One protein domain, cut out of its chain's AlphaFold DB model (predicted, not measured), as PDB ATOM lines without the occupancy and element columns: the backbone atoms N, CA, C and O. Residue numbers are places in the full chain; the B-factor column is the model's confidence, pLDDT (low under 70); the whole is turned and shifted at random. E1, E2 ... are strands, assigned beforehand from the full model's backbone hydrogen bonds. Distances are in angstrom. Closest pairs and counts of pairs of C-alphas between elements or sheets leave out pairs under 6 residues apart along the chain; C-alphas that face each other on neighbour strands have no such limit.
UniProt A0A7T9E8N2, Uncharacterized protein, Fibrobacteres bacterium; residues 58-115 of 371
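What this domain is: This is residues 58 to 115 of the 371 residues of an uncharacterized protein of Fibrobacteres bacterium (UniProt A0A7T9E8N2). A small, bent sheet of three strands, E2, E3 and E4, makes the middle, with the tip of its longer hairpin, residues 78 to 83, sticking out. Beyond E4 a small separate pair of strands, E5 and E6, makes one end, while E1 is a lone arm set off from the other strands. The printed part has 58 residues with no named helix and six strands, E1 to E6 in chain order. The larger sheet runs E2, E3, E4 and is antiparallel, E5 and E6 are parallel, and the class is all strand. The whole is loose, with a radius of gyration of the C-alphas of 13.9 A, and flat, spanning 37 by 36 by 19 A.

Where its parts are: E2, residues 71 to 77, is 16.4 A long, and E3, residues 84 to 91, is 16.2 A. E4 is residues 96 to 98, E5 residues 102 to 104, and E6 residues 113 to 115, ending at C-alpha 115 (47.131, -10.101, 44.174). E1, residues 58 to 62, is 12.5 A long and begins at C-alpha 58 (25.695, -24.694, 38.177).

How they stand to each other: E2, E3 and E4 form a meander, each strand the antiparallel neighbour of the one before. E3 is the inner strand and bends by 87 degrees at residue 87. In the hairpin E2 and E3, N 72 and O 90 are 2.8 A apart, within hydrogen-bond range. In the hairpin E3 and E4, N 97 and O 89 are 2.8 A apart, also within range. E4 and E5 meet only through their tight link. E5 and E6 are parallel at 12 degrees, with N 104 and O 114 within hydrogen-bond range at 2.8 A. E1 pairs with no named strand and is apart from E2.

The domain as a whole: The C-alphas farthest apart, of Glu 58 and Ala 80, are 39.5 A apart. The printed part has no cut and no long link. The mean pLDDT of the printed part is 89.4, and residues 67 to 68 are under 70.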
ATOM      1  N   GLU A  58      24.559 -25.073  39.011       90.19
ATOM      2  CA  GLU A  58      25.695 -24.694  38.177       90.19
ATOM      3  C   GLU A  58      25.200 -23.986  36.912       90.19
ATOM      4  O   GLU A  58      24.397 -24.538  36.165       90.19
ATOM      5  N   LEU A  59      25.665 -22.763  36.647       89.44
ATOM      6  CA  LEU A  59      25.421 -22.098  35.364       89.44
ATOM      7  C   LEU A  59      26.517 -22.509  34.379       89.44
ATOM      8  O   LEU A  59      27.685 -22.190  34.594       89.44
ATOM      9  N   ARG A  60      26.135 -23.185  33.298       86.25
ATOM     10  CA  ARG A  60      27.040 -23.640  32.243       86.25
ATOM     11  C   ARG A  60      26.867 -22.802  30.985       86.25
ATOM     12  O   ARG A  60      25.753 -22.435  30.610       86.25
ATOM     13  N   LEU A  61      27.993 -22.530  30.336       85.81
ATOM     14  CA  LEU A  61      28.082 -21.887  29.033       85.81
ATOM     15  C   LEU A  61      28.787 -22.855  28.083       85.81
ATOM     16  O   LEU A  61      29.964 -23.153  28.269       85.81
ATOM     17  N   GLN A  62      28.060 -23.338  27.082       83.00
ATOM     18  CA  GLN A  62      28.603 -24.139  25.990       83.00
ATOM     19  C   GLN A  62      28.808 -23.229  24.779       83.00
ATOM     20  O   GLN A  62      27.875 -22.532  24.381       83.00
ATOM     21  N   ILE A  63      30.029 -23.212  24.239       79.31
ATOM     22  CA  ILE A  63      30.425 -22.378  23.088       79.31
ATOM     23  C   ILE A  63      30.592 -23.208  21.804       79.31
ATOM     24  O   ILE A  63      30.480 -22.648  20.720       79.31
ATOM     25  N   GLY A  64      30.788 -24.521  21.946       77.25
ATOM     26  CA  GLY A  64      30.876 -25.512  20.874       77.25
ATOM     27  C   GLY A  64      31.281 -26.880  21.444       77.25
ATOM     28  O   GLY A  64      31.198 -27.084  22.666       77.25
ATOM     29  N   ASP A  65      31.636 -27.827  20.579       74.44
ATOM     30  CA  ASP A  65      32.082 -29.190  20.900       74.44
ATOM     31  C   ASP A  65      33.545 -29.478  20.493       74.44
ATOM     32  O   ASP A  65      34.063 -30.561  20.790       74.44
ATOM     33  N   ASP A  66      34.247 -28.491  19.929       73.88
ATOM     34  CA  ASP A  66      35.632 -28.596  19.481       73.88
ATOM     35  C   ASP A  66      36.601 -28.203  20.610       73.88
ATOM     36  O   ASP A  66      36.885 -27.033  20.890       73.88
ATOM     37  N   GLY A  67      37.164 -29.219  21.271       66.88
ATOM     38  CA  GLY A  67      37.914 -29.094  22.530       66.88
ATOM     39  C   GLY A  67      39.156 -28.182  22.555       66.88
ATOM     40  O   GLY A  67      39.693 -27.956  23.639       66.88
ATOM     41  N   SER A  68      39.635 -27.637  21.430       68.62
ATOM     42  CA  SER A  68      40.755 -26.673  21.403       68.62
ATOM     43  C   SER A  68      40.459 -25.349  20.707       68.62
ATOM     44  O   SER A  68      41.156 -24.357  20.971       68.62
ATOM     45  N   ASP A  69      39.467 -25.321  19.822       78.25
ATOM     46  CA  ASP A  69      39.292 -24.234  18.858       78.25
ATOM     47  C   ASP A  69      38.160 -23.289  19.258       78.25
ATOM     48  O   ASP A  69      38.193 -22.110  18.897       78.25
ATOM     49  N   ASP A  70      37.249 -23.751  20.117       84.12
ATOM     50  CA  ASP A  70      36.180 -22.927  20.662       84.12
ATOM     51  C   ASP A  70      36.681 -21.920  21.698       84.12
ATOM     52  O   ASP A  70      37.525 -22.201  22.563       84.12
ATOM     53  N   VAL A  71      36.135 -20.703  21.617       86.44
ATOM     54  CA  VAL A  71      36.603 -19.563  22.403       86.44
ATOM     55  C   VAL A  71      35.446 -18.729  22.942       86.44
ATOM     56  O   VAL A  71      34.727 -18.072  22.190       86.44
ATOM     57  N   PHE A  72      35.361 -18.612  24.265       88.94
ATOM     58  CA  PHE A  72      34.608 -17.538  24.903       88.94
ATOM     59  C   PHE A  72      35.439 -16.249  24.897       88.94
ATOM     60  O   PHE A  72      36.507 -16.181  25.511       88.94
ATOM     61  N   ASN A  73      34.973 -15.219  24.188       90.44
ATOM     62  CA  ASN A  73      35.740 -13.998  23.948       90.44
ATOM     63  C   ASN A  73      34.929 -12.745  24.290       90.44
ATOM     64  O   ASN A  73      33.912 -12.461  23.659       90.44
ATOM     65  N   ILE A  74      35.413 -11.967  25.256       92.88
ATOM     66  CA  ILE A  74      34.874 -10.651  25.595       92.88
ATOM     67  C   ILE A  74      35.831  -9.590  25.061       92.88
ATOM     68  O   ILE A  74      37.017  -9.550  25.406       92.88
ATOM     69  N   GLY A  75      35.304  -8.692  24.239       93.00
ATOM     70  CA  GLY A  75      36.084  -7.709  23.511       93.00
ATOM     71  C   GLY A  75      35.220  -6.614  22.906       93.00
ATOM     72  O   GLY A  75      34.064  -6.429  23.282       93.00
ATOM     73  N   TYR A  76      35.799  -5.874  21.970       93.00
ATOM     74  CA  TYR A  76      35.101  -4.843  21.208       93.00
ATOM     75  C   TYR A  76      35.626  -4.794  19.778       93.00
ATOM     76  O   TYR A  76      36.757  -5.191  19.506       93.00
ATOM     77  N   ARG A  77      34.820  -4.269  18.854       92.56
ATOM     78  CA  ARG A  77      35.299  -3.940  17.508       92.56
ATOM     79  C   ARG A  77      35.976  -2.578  17.536       92.56
ATOM     80  O   ARG A  77      35.378  -1.602  17.988       92.56
ATOM     81  N   TYR A  78      37.219  -2.509  17.077       93.25
ATOM     82  CA  TYR A  78      37.930  -1.246  16.958       93.25
ATOM     83  C   TYR A  78      37.251  -0.377  15.902       93.25
ATOM     84  O   TYR A  78      37.040  -0.812  14.773       93.25
ATOM     85  N   TRP A  79      36.896   0.853  16.267       92.62
ATOM     86  CA  TRP A  79      36.032   1.699  15.442       92.62
ATOM     87  C   TRP A  79      36.634   2.043  14.069       92.62
ATOM     88  O   TRP A  79      35.882   2.231  13.121       92.62
ATOM     89  N   ALA A  80      37.967   2.116  13.953       94.25
ATOM     90  CA  ALA A  80      38.624   2.531  12.714       94.25
ATOM     91  C   ALA A  80      38.888   1.371  11.738       94.25
ATOM     92  O   ALA A  80      38.734   1.550  10.536       94.25
ATOM     93  N   SER A  81      39.287   0.191  12.233       92.69
ATOM     94  CA  SER A  81      39.602  -0.975  11.384       92.69
ATOM     95  C   SER A  81      38.474  -2.007  11.306       92.69
ATOM     96  O   SER A  81      38.520  -2.896  10.463       92.69
ATOM     97  N   GLY A  82      37.482  -1.939  12.202       91.12
ATOM     98  CA  GLY A  82      36.460  -2.975  12.373       91.12
ATOM     99  C   GLY A  82      36.976  -4.272  13.016       91.12
ATOM    100  O   GLY A  82      36.183  -5.191  13.248       91.12
ATOM    101  N   GLU A  83      38.279  -4.345  13.318       93.50
ATOM    102  CA  GLU A  83      38.950  -5.517  13.881       93.50
ATOM    103  C   GLU A  83      38.413  -5.848  15.276       93.50
ATOM    104  O   GLU A  83      38.189  -4.960  16.103       93.50
ATOM    105  N   TRP A  84      38.217  -7.138  15.551       91.31
ATOM    106  CA  TRP A  84      37.857  -7.595  16.885       91.31
ATOM    107  C   TRP A  84      39.068  -7.579  17.817       91.31
ATOM    108  O   TRP A  84      40.066  -8.258  17.593       91.31
ATOM    109  N   ILE A  85      38.934  -6.863  18.922       91.81
ATOM    110  CA  ILE A  85      39.951  -6.736  19.950       91.81
ATOM    111  C   ILE A  85      39.505  -7.506  21.187       91.81
ATOM    112  O   ILE A  85      38.552  -7.125  21.865       91.81
ATOM    113  N   SER A  86      40.223  -8.584  21.497       93.44
ATOM    114  CA  SER A  86      39.926  -9.450  22.645       93.44
ATOM    115  C   SER A  86      40.492  -8.845  23.929       93.44
ATOM    116  O   SER A  86      41.697  -8.610  24.018       93.44
ATOM    117  N   ASN A  87      39.648  -8.612  24.934       93.81
ATOM    118  CA  ASN A  87      40.082  -8.160  26.258       93.81
ATOM    119  C   ASN A  87      40.249  -9.338  27.224       93.81
ATOM    120  O   ASN A  87      41.235  -9.386  27.963       93.81
ATOM    121  N   PHE A  88      39.319 -10.292  27.177       94.00
ATOM    122  CA  PHE A  88      39.348 -11.543  27.926       94.00
ATOM    123  C   PHE A  88      38.968 -12.699  27.005       94.00
ATOM    124  O   PHE A  88      37.990 -12.609  26.264       94.00
ATOM    125  N   LYS A  89      39.756 -13.771  27.044       92.56
ATOM    126  CA  LYS A  89      39.587 -14.935  26.180       92.56
ATOM    127  C   LYS A  89      39.740 -16.211  26.993       92.56
ATOM    128  O   LYS A  89      40.763 -16.359  27.651       92.56
ATOM    129  N   PHE A  90      38.781 -17.124  26.903       91.12
ATOM    130  CA  PHE A  90      38.863 -18.470  27.464       91.12
ATOM    131  C   PHE A  90      38.710 -19.486  26.337       91.12
ATOM    132  O   PHE A  90      37.721 -19.452  25.608       91.12
ATOM    133  N   ARG A  91      39.714 -20.340  26.159       88.12
ATOM    134  CA  ARG A  91      39.711 -21.412  25.159       88.12
ATOM    135  C   ARG A  91      39.162 -22.700  25.769       88.12
ATOM    136  O   ARG A  91      39.316 -22.919  26.969       88.12
ATOM    137  N   ALA A  92      38.577 -23.559  24.940       84.38
ATOM    138  CA  ALA A  92      38.063 -24.860  25.370       84.38
ATOM    139  C   ALA A  92      39.134 -25.775  26.007       84.38
ATOM    140  O   ALA A  92      38.804 -26.581  26.874       84.38
ATOM    141  N   ASP A  93      40.418 -25.572  25.687       85.88
ATOM    142  CA  ASP A  93      41.558 -26.276  26.300       85.88
ATOM    143  C   ASP A  93      41.877 -25.836  27.750       85.88
ATOM    144  O   ASP A  93      42.804 -26.356  28.373       85.88
ATOM    145  N   GLY A  94      41.129 -24.871  28.297       85.75
ATOM    146  CA  GLY A  94      41.284 -24.348  29.655       85.75
ATOM    147  C   GLY A  94      42.200 -23.128  29.774       85.75
ATOM    148  O   GLY A  94      42.350 -22.581  30.871       85.75
ATOM    149  N   ASN A  95      42.802 -22.658  28.676       89.75
ATOM    150  CA  ASN A  95      43.676 -21.491  28.705       89.75
ATOM    151  C   ASN A  95      42.884 -20.176  28.708       89.75
ATOM    152  O   ASN A  95      42.099 -19.883  27.801       89.75
ATOM    153  N   ALA A  96      43.173 -19.327  29.695       91.88
ATOM    154  CA  ALA A  96      42.651 -17.970  29.790       91.88
ATOM    155  C   ALA A  96      43.714 -16.935  29.389       91.88
ATOM    156  O   ALA A  96      44.885 -17.049  29.746       91.88
ATOM    157  N   THR A  97      43.322 -15.883  28.674       92.38
ATOM    158  CA  THR A  97      44.193 -14.749  28.341       92.38
ATOM    159  C   THR A  97      43.510 -13.430  28.679       92.38
ATOM    160  O   THR A  97      42.373 -13.191  28.276       92.38
ATOM    161  N   PHE A  98      44.241 -12.547  29.360       94.12
ATOM    162  CA  PHE A  98      43.831 -11.174  29.650       94.12
ATOM    163  C   PHE A  98      44.736 -10.209  28.888       94.12
ATOM    164  O   PHE A  98      45.960 -10.246  29.025       94.12
ATOM    165  N   ARG A  99      44.145  -9.319  28.083       93.69
ATOM    166  CA  ARG A  99      44.914  -8.278  27.381       93.69
ATOM    167  C   ARG A  99      45.489  -7.257  28.363       93.69
ATOM    168  O   ARG A  99      46.632  -6.822  28.208       93.69
ATOM    169  N   GLY A 100      44.691  -6.885  29.363       93.38
ATOM    170  CA  GLY A 100      45.060  -5.975  30.447       93.38
ATOM    171  C   GLY A 100      45.856  -6.658  31.559       93.38
ATOM    172  O   GLY A 100      46.640  -7.574  31.307       93.38
ATOM    173  N   ASN A 101      45.658  -6.175  32.778       95.12
ATOM    174  CA  ASN A 101      46.213  -6.725  34.009       95.12
ATOM    175  C   ASN A 101      45.118  -7.514  34.746       95.12
ATOM    176  O   ASN A 101      43.957  -7.104  34.723       95.12
ATOM    177  N   LEU A 102      45.470  -8.632  35.383       94.50
ATOM    178  CA  LEU A 102      44.557  -9.426  36.207       94.50
ATOM    179  C   LEU A 102      44.734  -9.048  37.683       94.50
ATOM    180  O   LEU A 102      45.762  -9.360  38.281       94.50
ATOM    181  N   GLY A 103      43.728  -8.389  38.259       94.38
ATOM    182  CA  GLY A 103      43.660  -8.085  39.688       94.38
ATOM    183  C   GLY A 103      42.853  -9.137  40.450       94.38
ATOM    184  O   GLY A 103      41.711  -9.416  40.092       94.38
ATOM    185  N   LEU A 104      43.420  -9.706  41.515       94.38
ATOM    186  CA  LEU A 104      42.721 -10.573  42.467       94.38
ATOM    187  C   LEU A 104      42.614  -9.837  43.808       94.38
ATOM    188  O   LEU A 104      43.597  -9.716  44.539       94.38
ATOM    189  N   GLY A 105      41.425  -9.303  44.105       94.56
ATOM    190  CA  GLY A 105      41.210  -8.412  45.256       94.56
ATOM    191  C   GLY A 105      41.786  -6.999  45.070       94.56
ATOM    192  O   GLY A 105      42.010  -6.295  46.056       94.56
ATOM    193  N   VAL A 106      42.060  -6.603  43.819       94.44
ATOM    194  CA  VAL A 106      42.638  -5.307  43.435       94.44
ATOM    195  C   VAL A 106      41.828  -4.705  42.290       94.44
ATOM    196  O   VAL A 106      41.768  -5.297  41.213       94.44
ATOM    197  N   ASP A 107      41.261  -3.517  42.499       94.56
ATOM    198  CA  ASP A 107      40.417  -2.849  41.493       94.56
ATOM    199  C   ASP A 107      41.228  -2.191  40.365       94.56
ATOM    200  O   ASP A 107      40.772  -2.114  39.226       94.56
ATOM    201  N   ASN A 108      42.446  -1.724  40.666       94.38
ATOM    202  CA  ASN A 108      43.337  -1.085  39.696       94.38
ATOM    203  C   ASN A 108      44.736  -1.734  39.713       94.38
ATOM    204  O   ASN A 108      45.660  -1.184  40.319       94.38
ATOM    205  N   PRO A 109      44.892  -2.923  39.108       95.94
ATOM    206  CA  PRO A 109      46.122  -3.706  39.182       95.94
ATOM    207  C   PRO A 109      47.288  -3.034  38.441       95.94
ATOM    208  O   PRO A 109      47.188  -2.720  37.250       95.94
ATOM    209  N   ALA A 110      48.424  -2.865  39.124       92.31
ATOM    210  CA  ALA A 110      49.618  -2.222  38.559       92.31
ATOM    211  C   ALA A 110      50.470  -3.181  37.706       92.31
ATOM    212  O   ALA A 110      51.231  -2.747  36.838       92.31
ATOM    213  N   TYR A 111      50.322  -4.488  37.928       90.19
ATOM    214  CA  TYR A 111      51.091  -5.546  37.273       90.19
ATOM    215  C   TYR A 111      50.188  -6.521  36.524       90.19
ATOM    216  O   TYR A 111      48.989  -6.602  36.780       90.19
ATOM    217  N   LYS A 112      50.775  -7.306  35.612       91.94
ATOM    218  CA  LYS A 112      50.036  -8.289  34.800       91.94
ATOM    219  C   LYS A 112      49.231  -9.288  35.630       91.94
ATOM    220  O   LYS A 112      48.145  -9.670  35.207       91.94
ATOM    221  N   LEU A 113      49.748  -9.649  36.797       92.81
ATOM    222  CA  LEU A 113      49.026 -10.327  37.861       92.81
ATOM    223  C   LEU A 113      49.293  -9.552  39.152       92.81
ATOM    224  O   LEU A 113      50.450  -9.422  39.550       92.81
ATOM    225  N   ASP A 114      48.241  -9.032  39.776       93.00
ATOM    226  CA  ASP A 114      48.311  -8.266  41.021       93.00
ATOM    227  C   ASP A 114      47.350  -8.884  42.039       93.00
ATOM    228  O   ASP A 114      46.157  -9.039  41.769       93.00
ATOM    229  N   VAL A 115      47.874  -9.309  43.187       93.12
ATOM    230  CA  VAL A 115      47.131 -10.101  44.174       93.12
ATOM    231  C   VAL A 115      47.206  -9.411  45.526       93.12
ATOM    232  O   VAL A 115      48.261  -9.371  46.156       93.12
TER     233      VAL A 115